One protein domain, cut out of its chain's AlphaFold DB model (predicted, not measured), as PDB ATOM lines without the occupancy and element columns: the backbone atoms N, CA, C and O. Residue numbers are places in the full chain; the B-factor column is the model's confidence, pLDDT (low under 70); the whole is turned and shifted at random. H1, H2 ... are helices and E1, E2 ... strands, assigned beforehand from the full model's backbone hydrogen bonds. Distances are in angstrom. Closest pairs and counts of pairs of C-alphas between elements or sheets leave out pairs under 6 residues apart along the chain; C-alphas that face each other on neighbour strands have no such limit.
ATOM      1  N   ILE A 156     102.679 106.183 169.816       93.06
ATOM      2  CA  ILE A 156     102.527 105.029 168.935       93.06
ATOM      3  C   ILE A 156     103.270 105.256 167.617       93.06
ATOM      4  O   ILE A 156     103.116 106.284 166.958       93.06
ATOM      5  N   TYR A 157     104.056 104.264 167.219       93.06
ATOM      6  CA  TYR A 157     104.578 104.107 165.871       93.06
ATOM      7  C   TYR A 157     103.733 103.046 165.170       93.06
ATOM      8  O   TYR A 157     103.774 101.880 165.555       93.06
ATOM      9  N   PHE A 158     102.947 103.427 164.163       91.56
ATOM     10  CA  PHE A 158     101.975 102.519 163.552       91.56
ATOM     11  C   PHE A 158     102.195 102.294 162.050       91.56
ATOM     12  O   PHE A 158     102.709 103.150 161.324       91.56
ATOM     13  N   GLY A 159     101.730 101.138 161.570       87.81
ATOM     14  CA  GLY A 159     101.751 100.741 160.160       87.81
ATOM     15  C   GLY A 159     102.891  99.782 159.818       87.81
ATOM     16  O   GLY A 159     103.634  99.343 160.684       87.81
ATOM     17  N   THR A 160     103.038  99.412 158.541       88.12
ATOM     18  CA  THR A 160     104.072  98.443 158.122       88.12
ATOM     19  C   THR A 160     105.468  98.898 158.547       88.12
ATOM     20  O   THR A 160     105.885  99.994 158.167       88.12
ATOM     21  N   ILE A 161     106.199  98.050 159.263       90.69
ATOM     22  CA  ILE A 161     107.551  98.314 159.751       90.69
ATOM     23  C   ILE A 161     108.551  97.938 158.655       90.69
ATOM     24  O   ILE A 161     108.546  96.819 158.137       90.69
ATOM     25  N   LYS A 162     109.370  98.907 158.237       87.00
ATOM     26  CA  LYS A 162     110.403  98.742 157.203       87.00
ATOM     27  C   LYS A 162     111.614  99.593 157.562       87.00
ATOM     28  O   LYS A 162     111.444 100.718 158.023       87.00
ATOM     29  N   LYS A 163     112.816  99.106 157.245       85.69
ATOM     30  CA  LYS A 163     114.088  99.776 157.560       85.69
ATOM     31  C   LYS A 163     114.144 101.234 157.094       85.69
ATOM     32  O   LYS A 163     114.506 102.122 157.856       85.69
ATOM     33  N   TYR A 164     113.693 101.509 155.867       84.31
ATOM     34  CA  TYR A 164     113.694 102.870 155.312       84.31
ATOM     35  C   TYR A 164     112.764 103.849 156.050       84.31
ATOM     36  O   TYR A 164     112.891 105.055 155.863       84.31
ATOM     37  N   LYS A 165     111.818 103.360 156.866       87.50
ATOM     38  CA  LYS A 165     110.932 104.215 157.668       87.50
ATOM     39  C   LYS A 165     111.577 104.701 158.970       87.50
ATOM     40  O   LYS A 165     110.901 105.337 159.776       87.50
ATOM     41  N   GLY A 166     112.860 104.410 159.173       89.94
ATOM     42  CA  GLY A 166     113.679 105.098 160.161       89.94
ATOM     43  C   GLY A 166     113.453 104.672 161.611       89.94
ATOM     44  O   GLY A 166     113.788 105.434 162.513       89.94
ATOM     45  N   ILE A 167     112.835 103.510 161.857       91.88
ATOM     46  CA  ILE A 167     112.479 103.085 163.219       91.88
ATOM     47  C   ILE A 167     113.714 102.867 164.101       91.88
ATOM     48  O   ILE A 167     113.709 103.272 165.254       91.88
ATOM     49  N   GLU A 168     114.798 102.322 163.549       91.31
ATOM     50  CA  GLU A 168     116.052 102.119 164.286       91.31
ATOM     51  C   GLU A 168     116.657 103.464 164.720       91.31
ATOM     52  O   GLU A 168     117.055 103.636 165.870       91.31
ATOM     53  N   GLN A 169     116.649 104.460 163.826       92.94
ATOM     54  CA  GLN A 169     117.126 105.813 164.113       92.94
ATOM     55  C   GLN A 169     116.238 106.508 165.146       92.94
ATOM     56  O   GLN A 169     116.751 107.149 166.061       92.94
ATOM     57  N   LEU A 170     114.915 106.351 165.036       93.69
ATOM     58  CA  LEU A 170     113.970 106.877 166.016       93.69
ATOM     59  C   LEU A 170     114.269 106.321 167.409       93.69
ATOM     60  O   LEU A 170     114.397 107.098 168.347       93.69
ATOM     61  N   LEU A 171     114.409 104.998 167.529       92.62
ATOM     62  CA  LEU A 171     114.656 104.333 168.808       92.62
ATOM     63  C   LEU A 171     116.028 104.681 169.392       92.62
ATOM     64  O   LEU A 171     116.127 104.882 170.596       92.62
ATOM     65  N   SER A 172     117.060 104.848 168.557       93.12
ATOM     66  CA  SER A 172     118.393 105.265 169.026       93.12
ATOM     67  C   SER A 172     118.425 106.654 169.673       93.12
ATOM     68  O   SER A 172     119.298 106.930 170.490       93.12
ATOM     69  N   ALA A 173     117.474 107.522 169.320       95.38
ATOM     70  CA  ALA A 173     117.339 108.870 169.862       95.38
ATOM     71  C   ALA A 173     116.118 109.001 170.791       95.38
ATOM     72  O   ALA A 173     115.778 110.111 171.208       95.38
ATOM     73  N   TRP A 174     115.422 107.896 171.083       95.50
ATOM     74  CA  TRP A 174     114.182 107.934 171.842       95.50
ATOM     75  C   TRP A 174     114.467 108.140 173.336       95.50
ATOM     76  O   TRP A 174     115.351 107.476 173.883       95.50
ATOM     77  N   PRO A 175     113.733 109.026 174.033       95.25
ATOM     78  CA  PRO A 175     113.948 109.248 175.457       95.25
ATOM     79  C   PRO A 175     113.701 107.971 176.265       95.25
ATOM     80  O   PRO A 175     112.627 107.375 176.184       95.25
ATOM     81  N   SER A 176     114.661 107.588 177.108       91.75
ATOM     82  CA  SER A 176     114.563 106.384 177.947       91.75
ATOM     83  C   SER A 176     113.417 106.439 178.963       91.75
ATOM     84  O   SER A 176     112.945 105.403 179.424       91.75
ATOM     85  N   ASN A 177     112.932 107.639 179.293       94.12
ATOM     86  CA  ASN A 177     111.819 107.868 180.211       94.12
ATOM     87  C   ASN A 177     110.438 107.919 179.528       94.12
ATOM     88  O   ASN A 177     109.453 108.231 180.198       94.12
ATOM     89  N   LYS A 178     110.342 107.656 178.216       94.19
ATOM     90  CA  LYS A 178     109.078 107.667 177.464       94.19
ATOM     91  C   LYS A 178     108.821 106.317 176.808       94.19
ATOM     92  O   LYS A 178     109.646 105.819 176.049       94.19
ATOM     93  N   LYS A 179     107.634 105.748 177.024       92.19
ATOM     94  CA  LYS A 179     107.225 104.500 176.367       92.19
ATOM     95  C   LYS A 179     106.641 104.792 174.985       92.19
ATOM     96  O   LYS A 179     105.776 105.653 174.845       92.19
ATOM     97  N   ILE A 180     107.073 104.036 173.980       93.94
ATOM     98  CA  ILE A 180     106.482 104.033 172.639       93.94
ATOM     99  C   ILE A 180     105.960 102.638 172.310       93.94
ATOM    100  O   ILE A 180     106.629 101.639 172.564       93.94
ATOM    101  N   VAL A 181     104.751 102.565 171.760       93.62
ATOM    102  CA  VAL A 181     104.173 101.317 171.254       93.62
ATOM    103  C   VAL A 181     104.434 101.214 169.759       93.62
ATOM    104  O   VAL A 181     104.088 102.119 169.005       93.62
ATOM    105  N   ILE A 182     105.021 100.106 169.315       93.00
ATOM    106  CA  ILE A 182     105.235  99.819 167.895       93.00
ATOM    107  C   ILE A 182     104.136  98.853 167.448       93.00
ATOM    108  O   ILE A 182     104.098  97.703 167.874       93.00
ATOM    109  N   ALA A 183     103.223  99.327 166.604       91.38
ATOM    110  CA  ALA A 183     102.041  98.591 166.170       91.38
ATOM    111  C   ALA A 183     102.027  98.420 164.646       91.38
ATOM    112  O   ALA A 183     101.541  99.273 163.894       91.38
ATOM    113  N   GLY A 184     102.536  97.287 164.166       89.56
ATOM    114  CA  GLY A 184     102.459  96.964 162.751       89.56
ATOM    115  C   GLY A 184     103.239  95.729 162.338       89.56
ATOM    116  O   GLY A 184     103.996  95.151 163.107       89.56
ATOM    117  N   LYS A 185     103.041  95.322 161.084       88.88
ATOM    118  CA  LYS A 185     103.687  94.138 160.512       88.88
ATOM    119  C   LYS A 185     105.135  94.442 160.114       88.88
ATOM    120  O   LYS A 185     105.350  95.368 159.326       88.88
ATOM    121  N   CYS A 186     106.089  93.642 160.588       91.00
ATOM    122  CA  CYS A 186     107.477  93.630 160.122       91.00
ATOM    123  C   CYS A 186     107.734  92.348 159.321       91.00
ATOM    124  O   CYS A 186     107.709  91.260 159.881       91.00
ATOM    125  N   ASP A 187     107.960  92.466 158.008       86.44
ATOM    126  CA  ASP A 187     108.299  91.298 157.168       86.44
ATOM    127  C   ASP A 187     109.816  91.030 157.104       86.44
ATOM    128  O   ASP A 187     110.247  90.101 156.432       86.44
ATOM    129  N   ASP A 188     110.635  91.890 157.714       87.38
ATOM    130  CA  ASP A 188     112.091  91.733 157.771       87.38
ATOM    131  C   ASP A 188     112.452  91.103 159.119       87.38
ATOM    132  O   ASP A 188     112.285  91.736 160.162       87.38
ATOM    133  N   GLU A 189     112.900  89.847 159.104       88.94
ATOM    134  CA  GLU A 189     113.223  89.095 160.322       88.94
ATOM    135  C   GLU A 189     114.374  89.716 161.115       88.94
ATOM    136  O   GLU A 189     114.349  89.688 162.344       88.94
ATOM    137  N   ASN A 190     115.371  90.289 160.437       88.94
ATOM    138  CA  ASN A 190     116.519  90.899 161.104       88.94
ATOM    139  C   ASN A 190     116.098  92.185 161.809       88.94
ATOM    140  O   ASN A 190     116.456  92.395 162.964       88.94
ATOM    141  N   LEU A 191     115.290  93.006 161.134       88.44
ATOM    142  CA  LEU A 191     114.702  94.192 161.747       88.44
ATOM    143  C   LEU A 191     113.750  93.813 162.886       88.44
ATOM    144  O   LEU A 191     113.738  94.464 163.915       88.44
ATOM    145  N   ASN A 192     112.959  92.752 162.739       89.44
ATOM    146  CA  ASN A 192     112.051  92.332 163.804       89.44
ATOM    147  C   ASN A 192     112.821  91.894 165.059       89.44
ATOM    148  O   ASN A 192     112.434  92.252 166.163       89.44
ATOM    149  N   LYS A 193     113.938  91.173 164.890       88.00
ATOM    150  CA  LYS A 193     114.823  90.775 165.994       88.00
ATOM    151  C   LYS A 193     115.524  91.955 166.666       88.00
ATOM    152  O   LYS A 193     115.815  91.850 167.845       88.00
ATOM    153  N   SER A 194     115.814  93.047 165.954       85.81
ATOM    154  CA  SER A 194     116.418  94.238 166.573       85.81
ATOM    155  C   SER A 194     115.414  95.103 167.342       85.81
ATOM    156  O   SER A 194     115.821  96.024 168.047       85.81
ATOM    157  N   LEU A 195     114.112  94.824 167.201       84.56
ATOM    158  CA  LEU A 195     113.015  95.568 167.825       84.56
ATOM    159  C   LEU A 195     112.375  94.844 169.026       84.56
ATOM    160  O   LEU A 195     111.516  95.443 169.675       84.56
TER     161      LEU A 195
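Overview. This is residues 156 to 195 of the 196 residues of an uncharacterized protein of Paraglaciecola hydrolytica (UniProt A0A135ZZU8). Two short parallel strands, E1 and E2, lie side by side and make one long side of a small backbone frame; two short helices, H1 and H2, lie across from them on the opposite side, with the links running between the two sides. Residues 172 to 178, of which 172 belongs to H1, stick out. The printed part has 40 residues, with two named strands and two named helices in the order E1, H1, E2, H2; under half of the residues, 19, are in these elements, and the class is mixed, helices and strands. It is compact, with a radius of gyration of the C-alphas of 10.0 A, and elongated, with spans of 29 by 16 by 16 A.

Along the chain. E1, residues 156 to 158, begins at C-alpha 156 (102.527, 105.029, 168.935) and is 6.0 A long. H1, residues 167 to 172, is 8.6 A long. E2, residues 180 to 183, is 9.5 A long. H2, residues 189 to 194, is 8.7 A long and ends at C-alpha 194 (116.418, 94.238, 166.573).

Arrangement. E1 and E2 are parallel neighbours, 22 degrees apart in direction. The C-alphas of Tyr 157 and Ile 182, which face each other, are 4.8 A apart. N 157 and O 181, at 2.8 A, and N 183 and O 157, at 2.8 A, are within hydrogen-bond range. E1, H1 and E2 form a strand-helix-strand unit, two parallel neighbour strands with a helix between them along the chain, and its crossover is right-handed. H1 and H2 are apart, but only just, with 8.2 A between their closest C-alphas. E1 and H2 are apart. In H1 and H2 every O i to N i+4 pair is within hydrogen-bond range.

Size, cuts and confidence. The two C-alphas farthest apart, those of Asn 177 and Asp 187, are 28.6 A apart. The printed part has no cut. The link from E2 to H2 is tight, and those from E1 to H1 and from H1 to E2 are short. The mean pLDDT of the printed part is 90.6, and no printed residue is under 70.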